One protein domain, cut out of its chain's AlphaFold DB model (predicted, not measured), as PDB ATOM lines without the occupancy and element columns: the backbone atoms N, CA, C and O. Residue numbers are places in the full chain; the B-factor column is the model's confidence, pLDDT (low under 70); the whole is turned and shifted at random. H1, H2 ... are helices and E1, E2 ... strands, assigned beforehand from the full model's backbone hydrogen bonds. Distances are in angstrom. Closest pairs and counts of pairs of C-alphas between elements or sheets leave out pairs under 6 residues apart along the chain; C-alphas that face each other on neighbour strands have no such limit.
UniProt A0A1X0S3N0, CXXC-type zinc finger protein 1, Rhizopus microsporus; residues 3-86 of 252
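AT A GLANCE: This is residues 3 to 86 of the 252 residues of the protein "CXXC-type zinc finger protein 1" of Rhizopus microsporus (UniProt A0A1X0S3N0). This model has little regular structure: a long, loose chain of loops has the short helix H2 at one end and the long helix H3 at the other, where residues 80 to 86 stick out. The 84 printed residues hold H1, E1, H2 and H3 in that order, mostly helix, with only 29 in named elements. The whole is loose, with a radius of gyration of the C-alphas of 16.1 A, and only just elongated, spanning 51 by 26 by 17 A.

HOW THE PARTS SIT: H3, residues 72 to 86, is apart from H2, residues 32 to 38, and from H1, residues 20 to 23. E1, residues 26 to 28, pairs with no named strand, but a short antiparallel pairing joins it to residues 43 to 44. H1 and E1 meet only through their tight link. Every O i to N i+4 pair is within hydrogen-bond range in H2 and H3; H1 is too short for one.

IN THESE COORDINATES: H3 is 21.0 A long, from C-alpha 72 at (192.933, 298.470, 210.348) to C-alpha 86 at (194.002, 317.432, 201.331). H2 measures 10.1 A, E1 5.8 A and H1 4.9 A.

THE WHOLE: The C-alphas farthest apart, of Asn 33 and Ala 86, are 51.2 A apart. The printed part has no cut. H2 to H3 is a long link of 33 residues; residues 60 to 64 have pLDDT under 70.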
ATOM      1  N   ALA A   3     207.102 285.811 228.683       93.19
ATOM      2  CA  ALA A   3     208.155 284.845 228.369       93.19
ATOM      3  C   ALA A   3     209.411 285.541 227.825       93.19
ATOM      4  O   ALA A   3     209.302 286.498 227.066       93.19
ATOM      5  N   CYS A   4     210.598 285.070 228.217       93.12
ATOM      6  CA  CYS A   4     211.876 285.555 227.682       93.12
ATOM      7  C   CYS A   4     212.150 284.965 226.290       93.12
ATOM      8  O   CYS A   4     212.240 283.745 226.169       93.12
ATOM      9  N   ASP A   5     212.402 285.808 225.285       92.62
ATOM     10  CA  ASP A   5     212.641 285.402 223.886       92.62
ATOM     11  C   ASP A   5     213.974 284.664 223.656       92.62
ATOM     12  O   ASP A   5     214.262 284.218 222.547       92.62
ATOM     13  N   ASN A   6     214.815 284.540 224.689       92.12
ATOM     14  CA  ASN A   6     216.073 283.793 224.619       92.12
ATOM     15  C   ASN A   6     216.012 282.437 225.337       92.12
ATOM     16  O   ASN A   6     216.414 281.426 224.775       92.12
ATOM     17  N   CYS A   7     215.541 282.402 226.591       93.62
ATOM     18  CA  CYS A   7     215.532 281.176 227.404       93.62
ATOM     19  C   CYS A   7     214.146 280.532 227.567       93.62
ATOM     20  O   CYS A   7     214.037 279.505 228.238       93.62
ATOM     21  N   ASN A   8     213.094 281.136 227.001       91.56
ATOM     22  CA  ASN A   8     211.701 280.674 227.047       91.56
ATOM     23  C   ASN A   8     211.119 280.478 228.464       91.56
ATOM     24  O   ASN A   8     210.081 279.839 228.626       91.56
ATOM     25  N   GLN A   9     211.761 281.027 229.500       94.31
ATOM     26  CA  GLN A   9     211.245 281.016 230.873       94.31
ATOM     27  C   GLN A   9     210.179 282.102 231.069       94.31
ATOM     28  O   GLN A   9     210.280 283.185 230.485       94.31
ATOM     29  N   TRP A  10     209.185 281.814 231.913       93.50
ATOM     30  CA  TRP A  10     208.057 282.700 232.205       93.50
ATOM     31  C   TRP A  10     208.260 283.481 233.501       93.50
ATOM     32  O   TRP A  10     208.652 282.927 234.524       93.50
ATOM     33  N   PHE A  11     207.925 284.768 233.467       92.31
ATOM     34  CA  PHE A  11     208.090 285.699 234.577       92.31
ATOM     35  C   PHE A  11     206.757 286.384 234.908       92.31
ATOM     36  O   PHE A  11     205.971 286.729 234.016       92.31
ATOM     37  N   HIS A  12     206.482 286.600 236.196       92.38
ATOM     38  CA  HIS A  12     205.400 287.489 236.623       92.38
ATOM     39  C   HIS A  12     205.814 288.937 236.346       92.38
ATOM     40  O   HIS A  12     206.919 289.317 236.717       92.38
ATOM     41  N   GLY A  13     204.947 289.729 235.706       88.75
ATOM     42  CA  GLY A  13     205.264 291.113 235.326       88.75
ATOM     43  C   GLY A  13     205.668 291.966 236.531       88.75
ATOM     44  O   GLY A  13     206.707 292.616 236.507       88.75
ATOM     45  N   GLU A  14     204.926 291.858 237.630       90.62
ATOM     46  CA  GLU A  14     205.190 292.593 238.873       90.62
ATOM     47  C   GLU A  14     206.566 292.271 239.475       90.62
ATOM     48  O   GLU A  14     207.291 293.181 239.872       90.62
ATOM     49  N   CYS A  15     206.983 290.998 239.460       90.56
ATOM     50  CA  CYS A  15     208.283 290.566 239.989       90.56
ATOM     51  C   CYS A  15     209.484 291.123 239.208       90.56
ATOM     52  O   CYS A  15     210.603 291.090 239.712       90.56
ATOM     53  N   ILE A  16     209.267 291.608 237.984       88.94
ATOM     54  CA  ILE A  16     210.300 292.203 237.121       88.94
ATOM     55  C   ILE A  16     210.042 293.694 236.849       88.94
ATOM     56  O   ILE A  16     210.642 294.262 235.940       88.94
ATOM     57  N   GLY A  17     209.142 294.328 237.612       87.31
ATOM     58  CA  GLY A  17     208.833 295.754 237.484       87.31
ATOM     59  C   GLY A  17     208.077 296.139 236.206       87.31
ATOM     60  O   GLY A  17     208.163 297.289 235.781       87.31
ATOM     61  N   LEU A  18     207.355 295.202 235.582       89.19
ATOM     62  CA  LEU A  18     206.494 295.446 234.423       89.19
ATOM     63  C   LEU A  18     205.018 295.465 234.832       89.19
ATOM     64  O   LEU A  18     204.467 294.441 235.243       89.19
ATOM     65  N   SER A  19     204.358 296.611 234.649       90.62
ATOM     66  CA  SER A  19     202.901 296.696 234.794       90.62
ATOM     67  C   SER A  19     202.181 295.993 233.638       90.62
ATOM     68  O   SER A  19     202.730 295.819 232.549       90.62
ATOM     69  N   GLU A  20     200.910 295.638 233.833       87.75
ATOM     70  CA  GLU A  20     200.077 295.056 232.772       87.75
ATOM     71  C   GLU A  20     199.972 295.983 231.547       87.75
ATOM     72  O   GLU A  20     200.117 295.542 230.405       87.75
ATOM     73  N   SER A  21     199.815 297.290 231.782       86.25
ATOM     74  CA  SER A  21     199.763 298.298 230.721       86.25
ATOM     75  C   SER A  21     201.071 298.395 229.939       86.25
ATOM     76  O   SER A  21     201.026 298.490 228.715       86.25
ATOM     77  N   GLN A  22     202.226 298.316 230.608       86.31
ATOM     78  CA  GLN A  22     203.539 298.264 229.960       86.31
ATOM     79  C   GLN A  22     203.734 296.947 229.204       86.31
ATOM     80  O   GLN A  22     204.268 296.954 228.098       86.31
ATOM     81  N   GLY A  23     203.239 295.833 229.746       88.19
ATOM     82  CA  GLY A  23     203.312 294.513 229.121       88.19
ATOM     83  C   GLY A  23     202.733 294.481 227.703       88.19
ATOM     84  O   GLY A  23     203.303 293.840 226.823       88.19
ATOM     85  N   LEU A  24     201.668 295.245 227.438       87.31
ATOM     86  CA  LEU A  24     201.064 295.360 226.102       87.31
ATOM     87  C   LEU A  24     202.006 295.989 225.058       87.31
ATOM     88  O   LEU A  24     201.878 295.715 223.860       87.31
ATOM     89  N   PHE A  25     202.944 296.825 225.503       90.31
ATOM     90  CA  PHE A  25     203.929 297.489 224.653       90.31
ATOM     91  C   PHE A  25     205.194 296.668 224.452       90.31
ATOM     92  O   PHE A  25     206.001 297.045 223.611       90.31
ATOM     93  N   VAL A  26     205.391 295.562 225.167       89.94
ATOM     94  CA  VAL A  26     206.582 294.742 224.956       89.94
ATOM     95  C   VAL A  26     206.497 294.066 223.586       89.94
ATOM     96  O   VAL A  26     205.472 293.480 223.214       89.94
ATOM     97  N   ASP A  27     207.560 294.225 222.801       86.44
ATOM     98  CA  ASP A  27     207.741 293.587 221.499       86.44
ATOM     99  C   ASP A  27     208.570 292.309 221.654       86.44
ATOM    100  O   ASP A  27     208.053 291.225 221.407       86.44
ATOM    101  N   LEU A  28     209.792 292.440 222.180       88.75
ATOM    102  CA  LEU A  28     210.643 291.333 222.617       88.75
ATOM    103  C   LEU A  28     211.064 291.557 224.068       88.75
ATOM    104  O   LEU A  28     211.462 292.666 224.425       88.75
ATOM    105  N   PHE A  29     211.029 290.516 224.893       92.75
ATOM    106  CA  PHE A  29     211.437 290.526 226.292       92.75
ATOM    107  C   PHE A  29     212.704 289.698 226.527       92.75
ATOM    108  O   PHE A  29     212.762 288.508 226.223       92.75
ATOM    109  N   PHE A  30     213.705 290.306 227.173       93.50
ATOM    110  CA  PHE A  30     214.914 289.613 227.623       93.50
ATOM    111  C   PHE A  30     215.055 289.738 229.141       93.50
ATOM    112  O   PHE A  30     215.169 290.845 229.668       93.50
ATOM    113  N   CYS A  31     215.075 288.605 229.855       92.81
ATOM    114  CA  CYS A  31     215.293 288.602 231.305       92.81
ATOM    115  C   CYS A  31     216.701 289.104 231.658       92.81
ATOM    116  O   CYS A  31     217.605 289.064 230.823       92.81
ATOM    117  N   GLU A  32     216.917 289.533 232.904       91.00
ATOM    118  CA  GLU A  32     218.176 290.161 233.334       91.00
ATOM    119  C   GLU A  32     219.418 289.313 233.006       91.00
ATOM    120  O   GLU A  32     220.408 289.824 232.480       91.00
ATOM    121  N   ASN A  33     219.335 287.999 233.225       93.00
ATOM    122  CA  ASN A  33     220.419 287.070 232.909       93.00
ATOM    123  C   ASN A  33     220.680 286.993 231.400       93.00
ATOM    124  O   ASN A  33     221.823 287.084 230.959       93.00
ATOM    125  N   CYS A  34     219.625 286.874 230.588       93.56
ATOM    126  CA  CYS A  34     219.764 286.817 229.131       93.56
ATOM    127  C   CYS A  34     220.246 288.150 228.549       93.56
ATOM    128  O   CYS A  34     221.039 288.146 227.610       93.56
ATOM    129  N   SER A  35     219.818 289.274 229.122       92.19
ATOM    130  CA  SER A  35     220.265 290.615 228.741       92.19
ATOM    131  C   SER A  35     221.764 290.802 229.000       92.19
ATOM    132  O   SER A  35     222.481 291.268 228.116       92.19
ATOM    133  N   LYS A  36     222.278 290.328 230.148       92.19
ATOM    134  CA  LYS A  36     223.719 290.343 230.472       92.19
ATOM    135  C   LYS A  36     224.553 289.454 229.542       92.19
ATOM    136  O   LYS A  36     225.645 289.851 229.155       92.19
ATOM    137  N   ILE A  37     224.047 288.274 229.181       93.19
ATOM    138  CA  ILE A  37     224.776 287.303 228.343       93.19
ATOM    139  C   ILE A  37     224.785 287.726 226.871       93.19
ATOM    140  O   ILE A  37     225.817 287.679 226.211       93.19
ATOM    141  N   THR A  38     223.624 288.105 226.338       90.00
ATOM    142  CA  THR A  38     223.452 288.362 224.900       90.00
ATOM    143  C   THR A  38     223.678 289.824 224.518       90.00
ATOM    144  O   THR A  38     223.786 290.129 223.333       90.00
ATOM    145  N   GLY A  39     223.678 290.739 225.493       89.88
ATOM    146  CA  GLY A  39     223.672 292.185 225.270       89.88
ATOM    147  C   GLY A  39     222.351 292.735 224.709       89.88
ATOM    148  O   GLY A  39     222.236 293.942 224.490       89.88
ATOM    149  N   LYS A  40     221.343 291.882 224.463       88.81
ATOM    150  CA  LYS A  40     220.040 292.288 223.921       88.81
ATOM    151  C   LYS A  40     219.147 292.849 225.023       88.81
ATOM    152  O   LYS A  40     219.041 292.281 226.105       88.81
ATOM    153  N   LYS A  41     218.462 293.950 224.721       90.75
ATOM    154  CA  LYS A  41     217.504 294.601 225.625       90.75
ATOM    155  C   LYS A  41     216.076 294.382 225.138       90.75
ATOM    156  O   LYS A  41     215.856 294.205 223.943       90.75
ATOM    157  N   THR A  42     215.126 294.437 226.068       89.50
ATOM    158  CA  THR A  42     213.688 294.422 225.775       89.50
ATOM    159  C   THR A  42     213.338 295.527 224.774       89.50
ATOM    160  O   THR A  42     213.677 296.693 225.003       89.50
ATOM    161  N   SER A  43     212.684 295.163 223.671       88.31
ATOM    162  CA  SER A  43     212.178 296.101 222.667       88.31
ATOM    163  C   SER A  43     210.713 296.435 222.930       88.31
ATOM    164  O   SER A  43     209.967 295.659 223.535       88.31
ATOM    165  N   TRP A  44     210.298 297.613 222.469       89.25
ATOM    166  CA  TRP A  44     208.979 298.169 222.749       89.25
ATOM    167  C   TRP A  44     208.274 298.576 221.457       89.25
ATOM    168  O   TRP A  44     208.866 299.204 220.578       89.25
ATOM    169  N   LYS A  45     206.989 298.245 221.364       89.44
ATOM    170  CA  LYS A  45     206.083 298.672 220.299       89.44
ATOM    171  C   LYS A  45     205.842 300.178 220.429       89.44
ATOM    172  O   LYS A  45     205.636 300.664 221.541       89.44
ATOM    173  N   PRO A  46     205.804 300.935 219.323       89.50
ATOM    174  CA  PRO A  46     205.369 302.322 219.373       89.50
ATOM    175  C   PRO A  46     203.868 302.408 219.685       89.50
ATOM    176  O   PRO A  46     203.109 301.458 219.476       89.50
ATOM    177  N   THR A  47     203.413 303.568 220.150       91.69
ATOM    178  CA  THR A  47     201.981 303.879 220.241       91.69
ATOM    179  C   THR A  47     201.354 303.980 218.848       91.69
ATOM    180  O   THR A  47     202.021 304.242 217.844       91.69
ATOM    181  N   CYS A  48     200.045 303.747 218.769       93.06
ATOM    182  CA  CYS A  48     199.281 303.911 217.539       93.06
ATOM    183  C   CYS A  48     199.416 305.345 217.005       93.06
ATOM    184  O   CYS A  48     199.153 306.308 217.714       93.06
ATOM    185  N   ALA A  49     199.721 305.492 215.715       91.19
ATOM    186  CA  ALA A  49     199.838 306.796 215.061       91.19
ATOM    187  C   ALA A  49     198.493 307.538 214.879       91.19
ATOM    188  O   ALA A  49     198.461 308.618 214.293       91.19
ATOM    189  N   ASN A  50     197.376 306.962 215.335       91.94
ATOM    190  CA  ASN A  50     196.113 307.683 215.469       91.94
ATOM    191  C   ASN A  50     196.144 308.466 216.784       91.94
ATOM    192  O   ASN A  50     196.147 307.855 217.849       91.94
ATOM    193  N   THR A  51     196.132 309.797 216.706       86.88
ATOM    194  CA  THR A  51     196.292 310.712 217.850       86.88
ATOM    195  C   THR A  51     195.261 310.492 218.962       86.88
ATOM    196  O   THR A  51     195.565 310.730 220.126       86.88
ATOM    197  N   GLY A  52     194.072 309.975 218.633       87.62
ATOM    198  CA  GLY A  52     193.040 309.601 219.607       87.62
ATOM    199  C   GLY A  52     193.190 308.195 220.208       87.62
ATOM    200  O   GLY A  52     192.279 307.730 220.889       87.62
ATOM    201  N   CYS A  53     194.279 307.467 219.936       91.25
ATOM    202  CA  CYS A  53     194.450 306.074 220.344       91.25
ATOM    203  C   CYS A  53     195.777 305.836 221.076       91.25
ATOM    204  O   CYS A  53     196.845 305.954 220.493       91.25
ATOM    205  N   GLN A  54     195.696 305.370 222.323       89.75
ATOM    206  CA  GLN A  54     196.865 305.060 223.163       89.75
ATOM    207  C   GLN A  54     197.265 303.576 223.142       89.75
ATOM    208  O   GLN A  54     198.034 303.117 223.978       89.75
ATOM    209  N   ARG A  55     196.724 302.785 222.208       91.56
ATOM    210  CA  ARG A  55     197.045 301.351 222.106       91.56
ATOM    211  C   ARG A  55     198.391 301.138 221.406       91.56
ATOM    212  O   ARG A  55     198.715 301.922 220.510       91.56
ATOM    213  N   PRO A  56     199.133 300.065 221.728       91.06
ATOM    214  CA  PRO A  56     200.359 299.724 221.020       91.06
ATOM    215  C   PRO A  56     200.071 299.401 219.551       91.06
ATOM    216  O   PRO A  56     199.027 298.841 219.193       91.06
ATOM    217  N   ALA A  57     201.007 299.757 218.684       91.56
ATOM    218  CA  ALA A  57     201.027 299.311 217.306       91.56
ATOM    219  C   ALA A  57     201.078 297.779 217.224       91.56
ATOM    220  O   ALA A  57     201.801 297.129 217.974       91.56
ATOM    221  N   ARG A  58     200.317 297.189 216.296       87.50
ATOM    222  CA  ARG A  58     200.334 295.733 216.093       87.50
ATOM    223  C   ARG A  58     201.536 295.295 215.257       87.50
ATOM    224  O   ARG A  58     202.081 296.084 214.485       87.50
ATOM    225  N   MET A  59     201.862 294.011 215.307       80.56
ATOM    226  CA  MET A  59     202.760 293.404 214.324       80.56
ATOM    227  C   MET A  59     202.066 293.350 212.958       80.56
ATOM    228  O   MET A  59     200.868 293.074 212.861       80.56
ATOM    229  N   GLY A  60     202.786 293.710 211.900       69.88
ATOM    230  CA  GLY A  60     202.275 293.685 210.534       69.88
ATOM    231  C   GLY A  60     202.004 292.263 210.040       69.88
ATOM    232  O   GLY A  60     202.461 291.285 210.620       69.88
ATOM    233  N   LYS A  61     201.257 292.157 208.934       65.88
ATOM    234  CA  LYS A  61     200.961 290.873 208.269       65.88
ATOM    235  C   LYS A  61     202.205 290.240 207.622       65.88
ATOM    236  O   LYS A  61     202.215 289.042 207.378       65.88
ATOM    237  N   ASN A  62     203.242 291.044 207.371       65.12
ATOM    238  CA  ASN A  62     204.534 290.591 206.865       65.12
ATOM    239  C   ASN A  62     205.480 290.363 208.046       65.12
ATOM    240  O   ASN A  62     205.614 291.244 208.902       65.12
ATOM    241  N   PHE A  63     206.142 289.203 208.072       59.41
ATOM    242  CA  PHE A  63     207.105 288.840 209.112       59.41
ATOM    243  C   PHE A  63     208.138 289.958 209.322       59.41
ATOM    244  O   PHE A  63     208.860 290.331 208.400       59.41
ATOM    245  N   GLY A  64     208.182 290.504 210.540       62.22
ATOM    246  CA  GLY A  64     209.190 291.476 210.974       62.22
ATOM    247  C   GLY A  64     208.862 292.962 210.777       62.22
ATOM    248  O   GLY A  64     209.663 293.793 211.192       62.22
ATOM    249  N   HIS A  65     207.714 293.344 210.199       70.00
ATOM    250  CA  HIS A  65     207.368 294.767 210.045       70.00
ATOM    251  C   HIS A  65     206.337 295.229 211.084       70.00
ATOM    252  O   HIS A  65     205.182 294.804 211.052       70.00
ATOM    253  N   LEU A  66     206.706 296.161 211.967       75.19
ATOM    254  CA  LEU A  66     205.772 296.795 212.907       75.19
ATOM    255  C   LEU A  66     204.772 297.692 212.159       75.19
ATOM    256  O   LEU A  66     205.142 298.531 211.336       75.19
ATOM    257  N   SER A  67     203.476 297.522 212.423       86.00
ATOM    258  CA  SER A  67     202.453 298.439 211.915       86.00
ATOM    259  C   SER A  67     202.635 299.821 212.543       86.00
ATOM    260  O   SER A  67     203.139 299.951 213.648       86.00
ATOM    261  N   LYS A  68     202.149 300.876 211.886       89.50
ATOM    262  CA  LYS A  68     202.013 302.199 212.528       89.50
ATOM    263  C   LYS A  68     200.750 302.304 213.389       89.50
ATOM    264  O   LYS A  68     200.565 303.280 214.108       89.50
ATOM    265  N   TYR A  69     199.852 301.326 213.292       92.12
ATOM    266  CA  TYR A  69     198.504 301.393 213.857       92.12
ATOM    267  C   TYR A  69     198.153 300.121 214.619       92.12
ATOM    268  O   TYR A  69     198.486 299.018 214.183       92.12
ATOM    269  N   CYS A  70     197.389 300.253 215.702       91.75
ATOM    270  CA  CYS A  70     196.905 299.115 216.490       91.75
ATOM    271  C   CYS A  70     195.859 298.254 215.749       91.75
ATOM    272  O   CYS A  70     195.725 297.072 216.032       91.75
ATOM    273  N   SER A  71     195.132 298.814 214.772       89.81
ATOM    274  CA  SER A  71     194.069 298.127 214.011       89.81
ATOM    275  C   SER A  71     193.900 298.716 212.607       89.81
ATOM    276  O   SER A  71     194.369 299.828 212.349       89.81
ATOM    277  N   ASP A  72     193.262 297.974 211.696       89.12
ATOM    278  CA  ASP A  72     192.933 298.470 210.348       89.12
ATOM    279  C   ASP A  72     192.018 299.696 210.427       89.12
ATOM    280  O   ASP A  72     192.260 300.692 209.751       89.12
ATOM    281  N   ARG A  73     191.062 299.691 211.367       91.12
ATOM    282  CA  ARG A  73     190.182 300.832 211.646       91.12
ATOM    283  C   ARG A  73     190.959 302.110 211.972       91.12
ATOM    284  O   ARG A  73     190.667 303.155 211.402       91.12
ATOM    285  N   CYS A  74     191.960 302.044 212.857       92.94
ATOM    286  CA  CYS A  74     192.767 303.224 213.186       92.94
ATOM    287  C   CYS A  74     193.622 303.700 212.002       92.94
ATOM    288  O   CYS A  74     193.803 304.905 211.850       92.94
ATOM    289  N   GLY A  75     194.117 302.784 211.164       89.62
ATOM    290  CA  GLY A  75     194.835 303.143 209.938       89.62
ATOM    291  C   GLY A  75     193.935 303.853 208.925       89.62
ATOM    292  O   GLY A  75     194.300 304.913 208.421       89.62
ATOM    293  N   ILE A  76     192.732 303.318 208.696       90.44
ATOM    294  CA  ILE A  76     191.726 303.906 207.800       90.44
ATOM    295  C   ILE A  76     191.282 305.280 208.306       90.44
ATOM    296  O   ILE A  76     191.183 306.205 207.511       90.44
ATOM    297  N   GLN A  77     191.063 305.447 209.613       90.25
ATOM    298  CA  GLN A  77     190.663 306.734 210.186       90.25
ATOM    299  C   GLN A  77     191.710 307.826 209.925       90.25
ATOM    300  O   GLN A  77     191.370 308.894 209.432       90.25
ATOM    301  N   VAL A  78     192.992 307.540 210.182       91.88
ATOM    302  CA  VAL A  78     194.081 308.496 209.915       91.88
ATOM    303  C   VAL A  78     194.221 308.783 208.419       91.88
ATOM    304  O   VAL A  78     194.501 309.917 208.037       91.88
ATOM    305  N   ALA A  79     194.031 307.776 207.561       87.38
ATOM    306  CA  ALA A  79     194.047 307.961 206.114       87.38
ATOM    307  C   ALA A  79     192.889 308.854 205.636       87.38
ATOM    308  O   ALA A  79     193.138 309.784 204.874       87.38
ATOM    309  N   ARG A  80     191.664 308.632 206.133       85.94
ATOM    310  CA  ARG A  80     190.485 309.461 205.828       85.94
ATOM    311  C   ARG A  80     190.713 310.918 206.198       85.94
ATOM    312  O   ARG A  80     190.637 311.768 205.324       85.94
ATOM    313  N   THR A  81     191.135 311.195 207.431       84.81
ATOM    314  CA  THR A  81     191.405 312.573 207.872       84.81
ATOM    315  C   THR A  81     192.473 313.264 207.016       84.81
ATOM    316  O   THR A  81     192.389 314.463 206.771       84.81
ATOM    317  N   ARG A  82     193.480 312.531 206.523       84.50
ATOM    318  CA  ARG A  82     194.487 313.093 205.603       84.50
ATOM    319  C   ARG A  82     193.913 313.419 204.226       84.50
ATOM    320  O   ARG A  82     194.309 314.432 203.657       84.50
ATOM    321  N   ILE A  83     193.032 312.567 203.702       80.56
ATOM    322  CA  ILE A  83     192.336 312.794 202.428       80.56
ATOM    323  C   ILE A  83     191.421 314.014 202.563       80.56
ATOM    324  O   ILE A  83     191.589 314.963 201.805       80.56
ATOM    325  N   GLU A  84     190.588 314.061 203.604       79.19
ATOM    326  CA  GLU A  84     189.698 315.192 203.905       79.19
ATOM    327  C   GLU A  84     190.479 316.512 204.030       79.19
ATOM    328  O   GLU A  84     190.113 317.526 203.443       79.19
ATOM    329  N   GLN A  85     191.614 316.516 204.738       78.19
ATOM    330  CA  GLN A  85     192.468 317.704 204.850       78.19
ATOM    331  C   GLN A  85     193.116 318.112 203.520       78.19
ATOM    332  O   GLN A  85     193.348 319.302 203.294       78.19
ATOM    333  N   ALA A  86     193.456 317.153 202.657       73.00
ATOM    334  CA  ALA A  86     194.002 317.432 201.331       73.00
ATOM    335  C   ALA A  86     192.927 318.007 200.394       73.00
ATOM    336  O   ALA A  86     193.209 318.948 199.651       73.00
TER     337      ALA A  86